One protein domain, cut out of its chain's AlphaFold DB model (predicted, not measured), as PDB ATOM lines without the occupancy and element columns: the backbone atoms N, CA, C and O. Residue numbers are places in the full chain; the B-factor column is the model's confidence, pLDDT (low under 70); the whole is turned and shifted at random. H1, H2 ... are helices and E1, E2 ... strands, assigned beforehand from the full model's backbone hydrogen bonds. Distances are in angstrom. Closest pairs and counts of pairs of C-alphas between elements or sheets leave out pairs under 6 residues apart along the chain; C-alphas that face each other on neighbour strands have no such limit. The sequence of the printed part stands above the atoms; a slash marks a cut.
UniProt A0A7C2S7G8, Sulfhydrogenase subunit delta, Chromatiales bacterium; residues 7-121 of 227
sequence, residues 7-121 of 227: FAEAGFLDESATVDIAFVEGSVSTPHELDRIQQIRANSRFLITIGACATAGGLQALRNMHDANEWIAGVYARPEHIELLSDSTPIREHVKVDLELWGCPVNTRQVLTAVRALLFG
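What this domain is: This is residues 7 to 121 of the 227 residues of the protein "Sulfhydrogenase subunit delta" of Chromatiales bacterium (UniProt A0A7C2S7G8). A small sheet of three parallel strands, E1, E2 and E3, has H1 over one face and H5 over the opposite face, while H2, H3 and H4 lead away from the sheet as a chain of short helices that makes much of the length. From H4, a long stretch with no named element, residues 76 to 98, folds back to E3, and near the beginning of the printed part residues 8 to 14 stick out. The printed part has 115 residues with five named helices and three named strands, in the order E1, H1, E2, H2, H3, H4, E3, H5; the sheet's order is E1, E2, E3, and the class is mixed, helices and strands. The whole is only just compact, close to loose, with a radius of gyration of the C-alphas of 15.7 A, and its elongated outline spans 51 by 28 by 26 A.

Where its parts are: E1, residues 19 to 24, begins at C-alpha 19 (-36.773, -23.890, -38.784) and is 12.4 A long. H1, residues 31 to 42, is 17.3 A long, and E2, residues 44 to 50, is 15.0 A. H2 is residues 52 to 56, 5.3 A; H3 residues 58 to 65, 12.9 A; H4 residues 68 to 75, 10.9 A, ending at C-alpha 75 (-66.274, 0.283, -37.453). E3, residues 99 to 101, is 6.6 A long. H5, residues 108 to 119, is 16.2 A long and ends at C-alpha 119 (-36.394, -31.552, -49.379).

How they stand to each other: E1 and E2 are parallel at 22 degrees, with N 22 and O 46 2.8 A apart, within hydrogen-bond range. E2, the inner strand, is parallel to E3 at 27 degrees, with N 101 and O 49 2.9 A apart, within hydrogen-bond range. E1, H1 and E2 form a strand-helix-strand unit, two parallel neighbour strands with a helix between, whose crossover is right-handed; E2, H2, H3, H4 and E3 form another. H1 is on the sheet, over E1, at a height of 11.5 A; its closest C-alphas to E2 are those of Arg 41 and Leu 47, 6.4 A. H2 is on the same face, over none of the strands. H5 is on the opposite face, over E2 and along the strands at 12 degrees on the local plane, at a height of 9.9 A; its closest C-alphas to E3 are those of Gln 110 and Leu 101, 6.9 A. H2 and H3 touch only at the corner, and only just, with 3 pairs of C-alphas within 8 A, the closest being Ala 52 and Gly 58, 4.8 A. H3 and H4 meet only through their link, and neither is on the sheet. In H1, H2, H4 and H5 every O i to N i+4 pair is within hydrogen-bond range; in H3 0 of 4 are, beside 5 of 5 O i to N i+3 pairs.

The domain as a whole: The C-alphas farthest apart are those of Ala 77 and Phe 120, 52.4 A. The printed part has no cut, and H4 to E3, 23 residues, is the long link. The mean pLDDT of the printed part is 94.5, and no printed residue is under 70.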
ATOM      1  N   PHE A   7     -47.387 -24.428 -36.036       96.19
ATOM      2  CA  PHE A   7     -48.576 -24.267 -36.863       96.19
ATOM      3  C   PHE A   7     -49.768 -23.946 -35.947       96.19
ATOM      4  O   PHE A   7     -50.372 -24.849 -35.356       96.19
ATOM      5  N   ALA A   8     -50.088 -22.656 -35.825       92.19
ATOM      6  CA  ALA A   8     -51.071 -22.146 -34.870       92.19
ATOM      7  C   ALA A   8     -52.454 -22.802 -35.018       92.19
ATOM      8  O   ALA A   8     -53.054 -23.212 -34.026       92.19
ATOM      9  N   GLU A   9     -52.927 -22.992 -36.249       93.44
ATOM     10  CA  GLU A   9     -54.234 -23.578 -36.561       93.44
ATOM     11  C   GLU A   9     -54.303 -25.080 -36.253       93.44
ATOM     12  O   GLU A   9     -55.390 -25.619 -36.042       93.44
ATOM     13  N   ALA A  10     -53.156 -25.764 -36.210       93.62
ATOM     14  CA  ALA A  10     -53.056 -27.181 -35.862       93.62
ATOM     15  C   ALA A  10     -52.646 -27.419 -34.395       93.62
ATOM     16  O   ALA A  10     -52.548 -28.569 -33.971       93.62
ATOM     17  N   GLY A  11     -52.423 -26.354 -33.618       92.75
ATOM     18  CA  GLY A  11     -52.106 -26.416 -32.188       92.75
ATOM     19  C   GLY A  11     -50.637 -26.695 -31.846       92.75
ATOM     20  O   GLY A  11     -50.310 -26.816 -30.668       92.75
ATOM     21  N   PHE A  12     -49.746 -26.771 -32.836       93.31
ATOM     22  CA  PHE A  12     -48.301 -26.844 -32.599       93.31
ATOM     23  C   PHE A  12     -47.778 -25.420 -32.412       93.31
ATOM     24  O   PHE A  12     -47.857 -24.614 -33.334       93.31
ATOM     25  N   LEU A  13     -47.284 -25.077 -31.226       94.81
ATOM     26  CA  LEU A  13     -46.893 -23.705 -30.906       94.81
ATOM     27  C   LEU A  13     -45.497 -23.669 -30.294       94.81
ATOM     28  O   LEU A  13     -45.324 -23.887 -29.099       94.81
ATOM     29  N   ASP A  14     -44.520 -23.331 -31.127       95.44
ATOM     30  CA  ASP A  14     -43.205 -22.863 -30.695       95.44
ATOM     31  C   ASP A  14     -42.804 -21.647 -31.540       95.44
ATOM     32  O   ASP A  14     -42.337 -21.774 -32.667       95.44
ATOM     33  N   GLU A  15     -43.065 -20.444 -31.029       91.50
ATOM     34  CA  GLU A  15     -42.749 -19.184 -31.726       91.50
ATOM     35  C   GLU A  15     -41.243 -18.889 -31.778       91.50
ATOM     36  O   GLU A  15     -40.795 -18.072 -32.579       91.50
ATOM     37  N   SER A  16     -40.456 -19.572 -30.944       93.88
ATOM     38  CA  SER A  16     -39.004 -19.410 -30.863       93.88
ATOM     39  C   SER A  16     -38.229 -20.436 -31.692       93.88
ATOM     40  O   SER A  16     -37.001 -20.358 -31.776       93.88
ATOM     41  N   ALA A  17     -38.933 -21.387 -32.311       95.38
ATOM     42  CA  ALA A  17     -38.326 -22.469 -33.062       95.38
ATOM     43  C   ALA A  17     -37.445 -21.947 -34.203       95.38
ATOM     44  O   ALA A  17     -37.848 -21.104 -35.006       95.38
ATOM     45  N   THR A  18     -36.246 -22.516 -34.313       97.75
ATOM     46  CA  THR A  18     -35.424 -22.385 -35.519       97.75
ATOM     47  C   THR A  18     -35.864 -23.439 -36.528       97.75
ATOM     48  O   THR A  18     -35.916 -24.623 -36.196       97.75
ATOM     49  N   VAL A  19     -36.180 -23.024 -37.755       97.25
ATOM     50  CA  VAL A  19     -36.773 -23.890 -38.784       97.25
ATOM     51  C   VAL A  19     -36.005 -23.850 -40.098       97.25
ATOM     52  O   VAL A  19     -35.479 -22.821 -40.524       97.25
ATOM     53  N   ASP A  20     -35.994 -24.979 -40.807       95.69
ATOM     54  CA  ASP A  20     -35.468 -25.023 -42.171       95.69
ATOM     55  C   ASP A  20     -36.359 -24.244 -43.149       95.69
ATOM     56  O   ASP A  20     -35.857 -23.579 -44.053       95.69
ATOM     57  N   ILE A  21     -37.682 -24.321 -42.975       96.19
ATOM     58  CA  ILE A  21     -38.673 -23.708 -43.864       96.19
ATOM     59  C   ILE A  21     -39.762 -23.050 -43.015       96.19
ATOM     60  O   ILE A  21     -40.432 -23.728 -42.240       96.19
ATOM     61  N   ALA A  22     -39.969 -21.749 -43.206       97.38
ATOM     62  CA  ALA A  22     -41.096 -21.001 -42.663       97.38
ATOM     63  C   ALA A  22     -42.048 -20.611 -43.801       97.38
ATOM     64  O   ALA A  22     -41.657 -19.887 -44.718       97.38
ATOM     65  N   PHE A  23     -43.297 -21.076 -43.735       97.56
ATOM     66  CA  PHE A  23     -44.381 -20.547 -44.561       97.56
ATOM     67  C   PHE A  23     -45.060 -19.404 -43.811       97.56
ATOM     68  O   PHE A  23     -45.497 -19.593 -42.679       97.56
ATOM     69  N   VAL A  24     -45.141 -18.232 -44.437       97.94
ATOM     70  CA  VAL A  24     -45.745 -17.032 -43.846       97.94
ATOM     71  C   VAL A  24     -46.972 -16.632 -44.654       97.94
ATOM     72  O   VAL A  24     -46.858 -16.276 -45.831       97.94
ATOM     73  N   GLU A  25     -48.134 -16.704 -44.013       97.56
ATOM     74  CA  GLU A  25     -49.412 -16.209 -44.522       97.56
ATOM     75  C   GLU A  25     -49.750 -14.855 -43.877       97.56
ATOM     76  O   GLU A  25     -49.363 -14.588 -42.742       97.56
ATOM     77  N   GLY A  26     -50.504 -14.020 -44.597       96.31
ATOM     78  CA  GLY A  26     -50.962 -12.718 -44.110       96.31
ATOM     79  C   GLY A  26     -50.036 -11.563 -44.492       96.31
ATOM     80  O   GLY A  26     -48.846 -11.744 -44.745       96.31
ATOM     81  N   SER A  27     -50.616 -10.368 -44.600       97.12
ATOM     82  CA  SER A  27     -49.863  -9.129 -44.818       97.12
ATOM     83  C   SER A  27     -49.340  -8.571 -43.490       97.12
ATOM     84  O   SER A  27     -49.812  -8.969 -42.426       97.12
ATOM     85  N   VAL A  28     -48.399  -7.625 -43.540       98.00
ATOM     86  CA  VAL A  28     -48.012  -6.849 -42.354       98.00
ATOM     87  C   VAL A  28     -48.941  -5.651 -42.238       98.00
ATOM     88  O   VAL A  28     -48.987  -4.804 -43.133       98.00
ATOM     89  N   SER A  29     -49.694  -5.594 -41.144       95.81
ATOM     90  CA  SER A  29     -50.733  -4.592 -40.908       95.81
ATOM     91  C   SER A  29     -50.655  -3.933 -39.530       95.81
ATOM     92  O   SER A  29     -51.270  -2.880 -39.345       95.81
ATOM     93  N   THR A  30     -49.892  -4.504 -38.595       95.38
ATOM     94  CA  THR A  30     -49.702  -4.024 -37.216       95.38
ATOM     95  C   THR A  30     -48.214  -3.928 -36.843       95.38
ATOM     96  O   THR A  30     -47.385  -4.629 -37.433       95.38
ATOM     97  N   PRO A  31     -47.843  -3.108 -35.840       95.50
ATOM     98  CA  PRO A  31     -46.465  -3.055 -35.341       95.50
ATOM     99  C   PRO A  31     -45.961  -4.403 -34.802       95.50
ATOM    100  O   PRO A  31     -44.828  -4.790 -35.061       95.50
ATOM    101  N   HIS A  32     -46.818  -5.169 -34.120       95.88
ATOM    102  CA  HIS A  32     -46.453  -6.490 -33.604       95.88
ATOM    103  C   HIS A  32     -46.094  -7.484 -34.724       95.88
ATOM    104  O   HIS A  32     -45.150  -8.263 -34.598       95.88
ATOM    105  N   GLU A  33     -46.822  -7.455 -35.843       96.94
ATOM    106  CA  GLU A  33     -46.508  -8.288 -37.011       96.94
ATOM    107  C   GLU A  33     -45.155  -7.923 -37.631       96.94
ATOM    108  O   GLU A  33     -44.446  -8.820 -38.093       96.94
ATOM    109  N   LEU A  34     -44.774  -6.639 -37.596       96.50
ATOM    110  CA  LEU A  34     -43.469  -6.174 -38.064       96.50
ATOM    111  C   LEU A  34     -42.328  -6.779 -37.235       96.50
ATOM    112  O   LEU A  34     -41.363  -7.290 -37.800       96.50
ATOM    113  N   ASP A  35     -42.453  -6.789 -35.911       96.75
ATOM    114  CA  ASP A  35     -41.446  -7.407 -35.043       96.75
ATOM    115  C   ASP A  35     -41.415  -8.931 -35.222       96.75
ATOM    116  O   ASP A  35     -40.346  -9.542 -35.342       96.75
ATOM    117  N   ARG A  36     -42.594  -9.555 -35.312       96.81
ATOM    118  CA  ARG A  36     -42.732 -11.004 -35.482       96.81
ATOM    119  C   ARG A  36     -42.091 -11.490 -36.780       96.81
ATOM    120  O   ARG A  36     -41.404 -12.510 -36.774       96.81
ATOM    121  N   ILE A  37     -42.264 -10.774 -37.894       98.06
ATOM    122  CA  ILE A  37     -41.697 -11.210 -39.175       98.06
ATOM    123  C   ILE A  37     -40.163 -11.133 -39.199       98.06
ATOM    124  O   ILE A  37     -39.520 -12.003 -39.792       98.06
ATOM    125  N   GLN A  38     -39.563 -10.165 -38.493       98.19
ATOM    126  CA  GLN A  38     -38.106 -10.091 -38.321       98.19
ATOM    127  C   GLN A  38     -37.575 -11.311 -37.560       98.19
ATOM    128  O   GLN A  38     -36.585 -11.917 -37.970       98.19
ATOM    129  N   GLN A  39     -38.266 -11.717 -36.490       97.75
ATOM    130  CA  GLN A  39     -37.906 -12.908 -35.714       97.75
ATOM    131  C   GLN A  39     -38.035 -14.187 -36.549       97.75
ATOM    132  O   GLN A  39     -37.101 -14.988 -36.595       97.75
ATOM    133  N   ILE A  40     -39.141 -14.347 -37.287       97.94
ATOM    134  CA  ILE A  40     -39.343 -15.497 -38.183       97.94
ATOM    135  C   ILE A  40     -38.227 -15.559 -39.233       97.94
ATOM    136  O   ILE A  40     -37.674 -16.630 -39.482       97.94
ATOM    137  N   ARG A  41     -37.846 -14.427 -39.838       98.25
ATOM    138  CA  ARG A  41     -36.735 -14.376 -40.801       98.25
ATOM    139  C   ARG A  41     -35.399 -14.756 -40.167       98.25
ATOM    140  O   ARG A  41     -34.634 -15.478 -40.803       98.25
ATOM    141  N   ALA A  42     -35.109 -14.280 -38.957       98.12
ATOM    142  CA  ALA A  42     -33.868 -14.602 -38.250       98.12
ATOM    143  C   ALA A  42     -33.775 -16.095 -37.890       98.12
ATOM    144  O   ALA A  42     -32.691 -16.675 -37.947       98.12
ATOM    145  N   ASN A  43     -34.917 -16.722 -37.598       98.06
ATOM    146  CA  ASN A  43     -35.016 -18.120 -37.186       98.06
ATOM    147  C   ASN A  43     -35.303 -19.092 -38.343       98.06
ATOM    148  O   ASN A  43     -35.476 -20.285 -38.103       98.06
ATOM    149  N   SER A  44     -35.357 -18.623 -39.593       97.69
ATOM    150  CA  SER A  44     -35.644 -19.469 -40.757       97.69
ATOM    151  C   SER A  44     -34.494 -19.498 -41.756       97.69
ATOM    152  O   SER A  44     -33.942 -18.466 -42.156       97.69
ATOM    153  N   ARG A  45     -34.158 -20.702 -42.229       95.81
ATOM    154  CA  ARG A  45     -33.242 -20.862 -43.365       95.81
ATOM    155  C   ARG A  45     -33.913 -20.425 -44.670       95.81
ATOM    156  O   ARG A  45     -33.328 -19.629 -45.402       95.81
ATOM    157  N   PHE A  46     -35.131 -20.900 -44.929       96.06
ATOM    158  CA  PHE A  46     -35.970 -20.469 -46.046       96.06
ATOM    159  C   PHE A  46     -37.256 -19.823 -45.535       96.06
ATOM    160  O   PHE A  46     -38.009 -20.459 -44.798       96.06
ATOM    161  N   LEU A  47     -37.531 -18.592 -45.962       98.00
ATOM    162  CA  LEU A  47     -38.801 -17.912 -45.714       98.00
ATOM    163  C   LEU A  47     -39.596 -17.844 -47.015       98.00
ATOM    164  O   LEU A  47     -39.152 -17.244 -47.995       98.00
ATOM    165  N   ILE A  48     -40.774 -18.461 -47.011       97.81
ATOM    166  CA  ILE A  48     -41.654 -18.582 -48.169       97.81
ATOM    167  C   ILE A  48     -42.966 -17.887 -47.844       97.81
ATOM    168  O   ILE A  48     -43.654 -18.262 -46.895       97.81
ATOM    169  N   THR A  49     -43.345 -16.896 -48.638       98.12
ATOM    170  CA  THR A  49     -44.668 -16.285 -48.508       98.12
ATOM    171  C   THR A  49     -45.704 -17.149 -49.205       98.12
ATOM    172  O   THR A  49     -45.461 -17.699 -50.284       98.12
ATOM    173  N   ILE A  50     -46.870 -17.288 -48.581       97.56
ATOM    174  CA  ILE A  50     -47.981 -18.057 -49.124       97.56
ATOM    175  C   ILE A  50     -49.221 -17.172 -49.217       97.56
ATOM    176  O   ILE A  50     -49.763 -16.685 -48.229       97.56
ATOM    177  N   GLY A  51     -49.668 -16.967 -50.451       98.00
ATOM    178  CA  GLY A  51     -50.903 -16.276 -50.769       98.00
ATOM    179  C   GLY A  51     -50.768 -14.774 -51.019       98.00
ATOM    180  O   GLY A  51     -49.807 -14.124 -50.616       98.00
ATOM    181  N   ALA A  52     -51.787 -14.216 -51.679       98.00
ATOM    182  CA  ALA A  52     -51.819 -12.834 -52.152       98.00
ATOM    183  C   ALA A  52     -51.664 -11.795 -51.030       98.00
ATOM    184  O   ALA A  52     -51.114 -10.725 -51.267       98.00
ATOM    185  N   CYS A  53     -52.107 -12.103 -49.806       98.19
ATOM    186  CA  CYS A  53     -51.890 -11.222 -48.658       98.19
ATOM    187  C   CYS A  53     -50.398 -11.083 -48.334       98.19
ATOM    188  O   CYS A  53     -49.888  -9.970 -48.239       98.19
ATOM    189  N   ALA A  54     -49.677 -12.200 -48.242       98.31
ATOM    190  CA  ALA A  54     -48.258 -12.186 -47.913       98.31
ATOM    191  C   ALA A  54     -47.384 -11.662 -49.067       98.31
ATOM    192  O   ALA A  54     -46.353 -11.036 -48.820       98.31
ATOM    193  N   THR A  55     -47.794 -11.889 -50.322       97.56
ATOM    194  CA  THR A  55     -47.026 -11.482 -51.514       97.56
ATOM    195  C   THR A  55     -47.351 -10.075 -52.013       97.56
ATOM    196  O   THR A  55     -46.498  -9.438 -52.626       97.56
ATOM    197  N   ALA A  56     -48.565  -9.569 -51.770       97.50
ATOM    198  CA  ALA A  56     -49.033  -8.305 -52.342       97.50
ATOM    199  C   ALA A  56     -49.927  -7.459 -51.422       97.50
ATOM    200  O   ALA A  56     -50.632  -6.578 -51.908       97.50
ATOM    201  N   GLY A  57     -49.982  -7.747 -50.121       96.75
ATOM    202  CA  GLY A  57     -50.912  -7.105 -49.184       96.75
ATOM    203  C   GLY A  57     -52.355  -7.629 -49.289       96.75
ATOM    204  O   GLY A  57     -53.101  -7.631 -48.312       96.75
ATOM    205  N   GLY A  58     -52.739  -8.193 -50.437       96.88
ATOM    206  CA  GLY A  58     -54.020  -8.870 -50.622       96.88
ATOM    207  C   GLY A  58     -55.208  -7.910 -50.558       96.88
ATOM    208  O   GLY A  58     -55.085  -6.704 -50.754       96.88
ATOM    209  N   LEU A  59     -56.380  -8.449 -50.214       95.75
ATOM    210  CA  LEU A  59     -57.585  -7.634 -50.012       95.75
ATOM    211  C   LEU A  59     -57.411  -6.579 -48.909       95.75
ATOM    212  O   LEU A  59     -58.069  -5.545 -48.951       95.75
ATOM    213  N   GLN A  60     -56.535  -6.820 -47.931       93.69
ATOM    214  CA  GLN A  60     -56.287  -5.881 -46.836       93.69
ATOM    215  C   GLN A  60     -55.650  -4.582 -47.346       93.69
ATOM    216  O   GLN A  60     -55.983  -3.510 -46.843       93.69
ATOM    217  N   ALA A  61     -54.830  -4.651 -48.401       95.94
ATOM    218  CA  ALA A  61     -54.205  -3.487 -49.025       95.94
ATOM    219  C   ALA A  61     -55.184  -2.572 -49.779       95.94
ATOM    220  O   ALA A  61     -54.802  -1.484 -50.207       95.94
ATOM    221  N   LEU A  62     -56.462  -2.949 -49.913       93.69
ATOM    222  CA  LEU A  62     -57.497  -2.018 -50.378       93.69
ATOM    223  C   LEU A  62     -57.605  -0.790 -49.468       93.69
ATOM    224  O   LEU A  62     -57.904   0.301 -49.951       93.69
ATOM    225  N   ARG A  63     -57.311  -0.948 -48.169       91.94
ATOM    226  CA  ARG A  63     -57.319   0.162 -47.212       91.94
ATOM    227  C   ARG A  63     -56.247   1.211 -47.507       91.94
ATOM    228  O   ARG A  63     -56.461   2.358 -47.156       91.94
ATOM    229  N   ASN A  64     -55.152   0.851 -48.184       93.62
ATOM    230  CA  ASN A  64     -54.020   1.752 -48.465       93.62
ATOM    231  C   ASN A  64     -54.419   2.908 -49.406       93.62
ATOM    232  O   ASN A  64     -53.669   3.860 -49.605       93.62
ATOM    233  N   MET A  65     -55.596   2.818 -50.033       90.38
ATOM    234  CA  MET A  65     -56.173   3.872 -50.872       90.38
ATOM    235  C   MET A  65     -57.124   4.801 -50.099       90.38
ATOM    236  O   MET A  65     -57.705   5.709 -50.691       90.38
ATOM    237  N   HIS A  66     -57.300   4.570 -48.800       87.19
ATOM    238  CA  HIS A  66     -58.206   5.294 -47.915       87.19
ATOM    239  C   HIS A  66     -57.487   5.689 -46.617       87.19
ATOM    240  O   HIS A  66     -56.410   5.183 -46.308       87.19
ATOM    241  N   ASP A  67     -58.083   6.590 -45.834       85.31
ATOM    242  CA  ASP A  67     -57.574   6.895 -44.496       85.31
ATOM    243  C   ASP A  67     -57.949   5.758 -43.530       85.31
ATOM    244  O   ASP A  67     -59.125   5.520 -43.230       85.31
ATOM    245  N   ALA A  68     -56.938   5.037 -43.041       80.56
ATOM    246  CA  ALA A  68     -57.131   3.929 -42.113       80.56
ATOM    247  C   ALA A  68     -57.808   4.368 -40.800       80.56
ATOM    248  O   ALA A  68     -58.624   3.617 -40.264       80.56
ATOM    249  N   ASN A  69     -57.530   5.576 -40.295       81.81
ATOM    250  CA  ASN A  69     -58.113   6.069 -39.045       81.81
ATOM    251  C   ASN A  69     -59.609   6.347 -39.199       81.81
ATOM    252  O   ASN A  69     -60.391   5.996 -38.315       81.81
ATOM    253  N   GLU A  70     -60.011   6.937 -40.330       85.25
ATOM    254  CA  GLU A  70     -61.426   7.156 -40.645       85.25
ATOM    255  C   GLU A  70     -62.176   5.819 -40.716       85.25
ATOM    256  O   GLU A  70     -63.249   5.663 -40.128       85.25
ATOM    257  N   TRP A  71     -61.574   4.819 -41.366       83.12
ATOM    258  CA  TRP A  71     -62.173   3.495 -41.493       83.12
ATOM    259  C   TRP A  71     -62.362   2.798 -40.138       83.12
ATOM    260  O   TRP A  71     -63.450   2.297 -39.849       83.12
ATOM    261  N   ILE A  72     -61.341   2.807 -39.272       86.62
ATOM    262  CA  ILE A  72     -61.414   2.194 -37.935       86.62
ATOM    263  C   ILE A  72     -62.477   2.898 -37.083       86.62
ATOM    264  O   ILE A  72     -63.279   2.221 -36.436       86.62
ATOM    265  N   ALA A  73     -62.522   4.234 -37.107       87.38
ATOM    266  CA  ALA A  73     -63.512   5.017 -36.367       87.38
ATOM    267  C   ALA A  73     -64.955   4.751 -36.838       87.38
ATOM    268  O   ALA A  73     -65.889   4.844 -36.042       87.38
ATOM    269  N   GLY A  74     -65.143   4.382 -38.110       88.50
ATOM    270  CA  GLY A  74     -66.440   3.970 -38.650       88.50
ATOM    271  C   GLY A  74     -66.900   2.570 -38.217       88.50
ATOM    272  O   GLY A  74     -68.100   2.295 -38.243       88.50
ATOM    273  N   VAL A  75     -65.979   1.686 -37.814       89.69
ATOM    274  CA  VAL A  75     -66.274   0.283 -37.453       89.69
ATOM    275  C   VAL A  75     -66.313   0.069 -35.938       89.69
ATOM    276  O   VAL A  75     -67.172  -0.663 -35.438       89.69
ATOM    277  N   TYR A  76     -65.395   0.687 -35.192       89.44
ATOM    278  CA  TYR A  76     -65.195   0.432 -33.766       89.44
ATOM    279  C   TYR A  76     -65.616   1.616 -32.899       89.44
ATOM    280  O   TYR A  76     -65.210   2.750 -33.119       89.44
ATOM    281  N   ALA A  77     -66.353   1.328 -31.821       89.62
ATOM    282  CA  ALA A  77     -66.763   2.341 -30.845       89.62
ATOM    283  C   ALA A  77     -65.596   2.918 -30.017       89.62
ATOM    284  O   ALA A  77     -65.731   3.999 -29.453       89.62
ATOM    285  N   ARG A  78     -64.487   2.172 -29.900       90.06
ATOM    286  CA  ARG A  78     -63.257   2.556 -29.188       90.06
ATOM    287  C   ARG A  78     -62.030   2.262 -30.066       90.06
ATOM    288  O   ARG A  78     -61.401   1.215 -29.878       90.06
ATOM    289  N   PRO A  79     -61.754   3.100 -31.083       85.94
ATOM    290  CA  PRO A  79     -60.670   2.884 -32.044       85.94
ATOM    291  C   PRO A  79     -59.271   2.918 -31.404       85.94
ATOM    292  O   PRO A  79     -58.348   2.305 -31.925       85.94
ATOM    293  N   GLU A  80     -59.114   3.560 -30.247       86.81
ATOM    294  CA  GLU A  80     -57.850   3.706 -29.517       86.81
ATOM    295  C   GLU A  80     -57.233   2.386 -29.020       86.81
ATOM    296  O   GLU A  80     -56.068   2.358 -28.634       86.81
ATOM    297  N   HIS A  81     -57.999   1.292 -29.008       87.62
ATOM    298  CA  HIS A  81     -57.507  -0.039 -28.636       87.62
ATOM    299  C   HIS A  81     -56.991  -0.854 -29.826       87.62
ATOM    300  O   HIS A  81     -56.568  -1.995 -29.644       87.62
ATOM    301  N   ILE A  82     -57.065  -0.305 -31.039       88.12
ATOM    302  CA  ILE A  82     -56.678  -0.991 -32.264       88.12
ATOM    303  C   ILE A  82     -55.359  -0.400 -32.759       88.12
ATOM    304  O   ILE A  82     -55.312   0.716 -33.269       88.12
ATOM    305  N   GLU A  83     -54.281  -1.167 -32.627       89.06
ATOM    306  CA  GLU A  83     -52.981  -0.802 -33.183       89.06
ATOM    307  C   GLU A  83     -52.886  -1.265 -34.638       89.06
ATOM    308  O   GLU A  83     -52.862  -2.462 -34.922       89.06
ATOM    309  N   LEU A  84     -52.823  -0.315 -35.569       89.88
ATOM    310  CA  LEU A  84     -52.684  -0.575 -37.000       89.88
ATOM    311  C   LEU A  84     -51.606   0.334 -37.589       89.88
ATOM    312  O   LEU A  84     -51.476   1.502 -37.227       89.88
ATOM    313  N   LEU A  85     -50.841  -0.213 -38.528       91.25
ATOM    314  CA  LEU A  85     -50.025   0.570 -39.448       91.25
ATOM    315  C   LEU A  85     -50.935   1.289 -40.454       91.25
ATOM    316  O   LEU A  85     -52.061   0.846 -40.697       91.25
ATOM    317  N   SER A  86     -50.424   2.363 -41.067       87.62
ATOM    318  CA  SER A  86     -51.134   3.096 -42.127       87.62
ATOM    319  C   SER A  86     -51.547   2.171 -43.267       87.62
ATOM    320  O   SER A  86     -52.685   2.204 -43.726       87.62
ATOM    321  N   ASP A  87     -50.629   1.290 -43.657       93.31
ATOM    322  CA  ASP A  87     -50.761   0.436 -44.821       93.31
ATOM    323  C   ASP A  87     -50.722  -1.040 -44.434       93.31
ATOM    324  O   ASP A  87     -50.204  -1.442 -43.392       93.31
ATOM    325  N   SER A  88     -51.347  -1.869 -45.259       95.44
ATOM    326  CA  SER A  88     -51.171  -3.318 -45.277       95.44
ATOM    327  C   SER A  88     -50.207  -3.649 -46.412       95.44
ATOM    328  O   SER A  88     -50.488  -3.362 -47.575       95.44
ATOM    329  N   THR A  89     -49.045  -4.199 -46.069       97.69
ATOM    330  CA  THR A  89     -47.910  -4.339 -46.993       97.69
ATOM    331  C   THR A  89     -47.441  -5.794 -47.085       97.69
ATOM    332  O   THR A  89     -47.617  -6.572 -46.140       97.69
ATOM    333  N   PRO A  90     -46.876  -6.213 -48.229       98.25
ATOM    334  CA  PRO A  90     -46.361  -7.563 -48.404       98.25
ATOM    335  C   PRO A  90     -45.109  -7.808 -47.559       98.25
ATOM    336  O   PRO A  90     -44.311  -6.909 -47.301       98.25
ATOM    337  N   ILE A  91     -44.881  -9.069 -47.193       98.56
ATOM    338  CA  ILE A  91     -43.767  -9.486 -46.326       98.56
ATOM    339  C   ILE A  91     -42.397  -9.071 -46.892       98.56
ATOM    340  O   ILE A  91     -41.493  -8.709 -46.138       98.56
ATOM    341  N   ARG A  92     -42.250  -9.084 -48.225       98.38
ATOM    342  CA  ARG A  92     -41.005  -8.737 -48.932       98.38
ATOM    343  C   ARG A  92     -40.515  -7.305 -48.701       98.38
ATOM    344  O   ARG A  92     -39.358  -7.022 -48.994       98.38
ATOM    345  N   GLU A  93     -41.380  -6.405 -48.234       98.12
ATOM    346  CA  GLU A  93     -40.993  -5.030 -47.892       98.12
ATOM    347  C   GLU A  93     -40.280  -4.946 -46.538       98.12
ATOM    348  O   GLU A  93     -39.543  -3.995 -46.294       98.12
ATOM    349  N   HIS A  94     -40.439  -5.964 -45.689       98.19
ATOM    350  CA  HIS A  94     -39.922  -5.972 -44.319       98.19
ATOM    351  C   HIS A  94     -38.729  -6.902 -44.145       98.19
ATOM    352  O   HIS A  94     -37.819  -6.611 -43.371       98.19
ATOM    353  N   VAL A  95     -38.715  -8.027 -44.862       98.62
ATOM    354  CA  VAL A  95     -37.661  -9.042 -44.765       98.62
ATOM    355  C   VAL A  95     -37.358  -9.671 -46.120       98.62
ATOM    356  O   VAL A  95     -38.181  -9.674 -47.034       98.62
ATOM    357  N   LYS A  96     -36.178 -10.290 -46.241       98.25
ATOM    358  CA  LYS A  96     -35.848 -11.103 -47.415       98.25
ATOM    359  C   LYS A  96     -36.752 -12.343 -47.480       98.25
ATOM    360  O   LYS A  96     -36.685 -13.212 -46.607       98.25
ATOM    361  N   VAL A  97     -37.513 -12.451 -48.565       98.06
ATOM    362  CA  VAL A  97     -38.302 -13.634 -48.936       98.06
ATOM    363  C   VAL A  97     -37.512 -14.463 -49.951       98.06
ATOM    364  O   VAL A  97     -36.950 -13.906 -50.893       98.06
ATOM    365  N   ASP A  98     -37.437 -15.780 -49.753       96.38
ATOM    366  CA  ASP A  98     -36.682 -16.682 -50.634       96.38
ATOM    367  C   ASP A  98     -37.537 -17.254 -51.778       96.38
ATOM    368  O   ASP A  98     -36.996 -17.590 -52.830       96.38
ATOM    369  N   LEU A  99     -38.856 -17.365 -51.586       96.56
ATOM    370  CA  LEU A  99     -39.822 -17.785 -52.607       96.56
ATOM    371  C   LEU A  99     -41.207 -17.197 -52.313       96.56
ATOM    372  O   LEU A  99     -41.639 -17.169 -51.163       96.56
ATOM    373  N   GLU A 100     -41.929 -16.807 -53.360       97.06
ATOM    374  CA  GLU A 100     -43.302 -16.305 -53.263       97.06
ATOM    375  C   GLU A 100     -44.282 -17.286 -53.917       97.06
ATOM    376  O   GLU A 100     -44.239 -17.524 -55.127       97.06
ATOM    377  N   LEU A 101     -45.188 -17.867 -53.127       97.38
ATOM    378  CA  LEU A 101     -46.282 -18.685 -53.642       97.38
ATOM    379  C   LEU A 101     -47.522 -17.815 -53.829       97.38
ATOM    380  O   LEU A 101     -48.253 -17.514 -52.888       97.38
ATOM    381  N   TRP A 102     -47.764 -17.428 -55.076       97.19
ATOM    382  CA  TRP A 102     -48.868 -16.552 -55.449       97.19
ATOM    383  C   TRP A 102     -50.217 -17.283 -55.518       97.19
ATOM    384  O   TRP A 102     -50.292 -18.415 -56.001       97.19
ATOM    385  N   GLY A 103     -51.289 -16.621 -55.072       96.56
ATOM    386  CA  GLY A 103     -52.667 -17.117 -55.166       96.56
ATOM    387  C   GLY A 103     -53.575 -16.641 -54.031       96.56
ATOM    388  O   GLY A 103     -53.106 -16.307 -52.953       96.56
ATOM    389  N   CYS A 104     -54.891 -16.626 -54.236       96.81
ATOM    390  CA  CYS A 104     -55.857 -16.271 -53.186       96.81
ATOM    391  C   CYS A 104     -57.009 -17.295 -53.139       96.81
ATOM    392  O   CYS A 104     -58.083 -17.015 -53.682       96.81
ATOM    393  N   PRO A 105     -56.798 -18.486 -52.542       96.50
ATOM    394  CA  PRO A 105     -55.544 -18.967 -51.950       96.50
ATOM    395  C   PRO A 105     -54.607 -19.610 -52.988       96.50
ATOM    396  O   PRO A 105     -54.956 -19.790 -54.163       96.50
ATOM    397  N   VAL A 106     -53.401 -19.971 -52.546       96.62
ATOM    398  CA  VAL A 106     -52.548 -20.912 -53.285       96.62
ATOM    399  C   VAL A 106     -53.199 -22.296 -53.332       96.62
ATOM    400  O   VAL A 106     -54.154 -22.577 -52.605       96.62
ATOM    401  N   ASN A 107     -52.662 -23.201 -54.147       95.62
ATOM    402  CA  ASN A 107     -53.135 -24.584 -54.193       95.62
ATOM    403  C   ASN A 107     -52.125 -25.607 -53.644       95.62
ATOM    404  O   ASN A 107     -50.921 -25.366 -53.547       95.62
ATOM    405  N   THR A 108     -52.631 -26.806 -53.340       95.88
ATOM    406  CA  THR A 108     -51.846 -27.930 -52.805       95.88
ATOM    407  C   THR A 108     -50.659 -28.300 -53.694       95.88
ATOM    408  O   THR A 108     -49.604 -28.672 -53.185       95.88
ATOM    409  N   ARG A 109     -50.792 -28.185 -55.023       94.88
ATOM    410  CA  ARG A 109     -49.703 -28.508 -55.951       94.88
ATOM    411  C   ARG A 109     -48.531 -27.543 -55.780       94.88
ATOM    412  O   ARG A 109     -47.400 -28.022 -55.763       94.88
ATOM    413  N   GLN A 110     -48.777 -26.239 -55.627       95.50
ATOM    414  CA  GLN A 110     -47.719 -25.247 -55.381       95.50
ATOM    415  C   GLN A 110     -46.945 -25.581 -54.100       95.50
ATOM    416  O   GLN A 110     -45.728 -25.751 -54.148       95.50
ATOM    417  N   VAL A 111     -47.657 -25.777 -52.983       95.44
ATOM    418  CA  VAL A 111     -47.043 -26.063 -51.675       95.44
ATOM    419  C   VAL A 111     -46.253 -27.371 -51.707       95.44
ATOM    420  O   VAL A 111     -45.074 -27.393 -51.358       95.44
ATOM    421  N   LEU A 112     -46.852 -28.466 -52.193       94.94
ATOM    422  CA  LEU A 112     -46.169 -29.761 -52.261       94.94
ATOM    423  C   LEU A 112     -44.958 -29.737 -53.197       94.94
ATOM    424  O   LEU A 112     -43.977 -30.427 -52.926       94.94
ATOM    425  N   THR A 113     -45.011 -28.974 -54.291       94.50
ATOM    426  CA  THR A 113     -43.875 -28.842 -55.215       94.50
ATOM    427  C   THR A 113     -42.728 -28.086 -54.551       94.50
ATOM    428  O   THR A 113     -41.597 -28.563 -54.605       94.50
ATOM    429  N   ALA A 114     -43.015 -26.975 -53.867       95.06
ATOM    430  CA  ALA A 114     -42.010 -26.204 -53.139       95.06
ATOM    431  C   ALA A 114     -41.360 -27.026 -52.015       95.06
ATOM    432  O   ALA A 114     -40.136 -27.124 -51.959       95.06
ATOM    433  N   VAL A 115     -42.164 -27.696 -51.180       94.69
ATOM    434  CA  VAL A 115     -41.656 -28.561 -50.100       94.69
ATOM    435  C   VAL A 115     -40.793 -29.685 -50.664       94.69
ATOM    436  O   VAL A 115     -39.690 -29.914 -50.179       94.69
ATOM    437  N   ARG A 116     -41.252 -30.382 -51.713       94.56
ATOM    438  CA  ARG A 116     -40.470 -31.463 -52.333       94.56
ATOM    439  C   ARG A 116     -39.153 -30.955 -52.904       94.56
ATOM    440  O   ARG A 116     -38.131 -31.582 -52.656       94.56
ATOM    441  N   ALA A 117     -39.167 -29.844 -53.637       95.12
ATOM    442  CA  ALA A 117     -37.956 -29.256 -54.201       95.12
ATOM    443  C   ALA A 117     -36.918 -28.966 -53.103       95.12
ATOM    444  O   ALA A 117     -35.786 -29.442 -53.184       95.12
ATOM    445  N   LEU A 118     -37.342 -28.312 -52.017       94.25
ATOM    446  CA  LEU A 118     -36.466 -27.998 -50.887       94.25
ATOM    447  C   LEU A 118     -35.957 -29.249 -50.161       94.25
ATOM    448  O   LEU A 118     -34.770 -29.320 -49.848       94.25
ATOM    449  N   LEU A 119     -36.804 -30.267 -49.964       92.19
ATOM    450  CA  LEU A 119     -36.394 -31.552 -49.379       92.19
ATOM    451  C   LEU A 119     -35.337 -32.281 -50.223       92.19
ATOM    452  O   LEU A 119     -34.487 -32.974 -49.670       92.19
ATOM    453  N   PHE A 120     -35.375 -32.128 -51.548       93.38
ATOM    454  CA  PHE A 120     -34.371 -32.688 -52.459       93.38
ATOM    455  C   PHE A 120     -33.166 -31.762 -52.686       93.38
ATOM    456  O   PHE A 120     -32.289 -32.090 -53.483       93.38
ATOM    457  N   GLY A 121     -33.099 -30.618 -51.997       92.56
ATOM    458  CA  GLY A 121     -31.995 -29.665 -52.118       92.56
ATOM    459  C   GLY A 121     -31.953 -28.920 -53.454       92.56
ATOM    460  O   GLY A 121     -30.896 -28.414 -53.826       92.56
TER     461      GLY A 121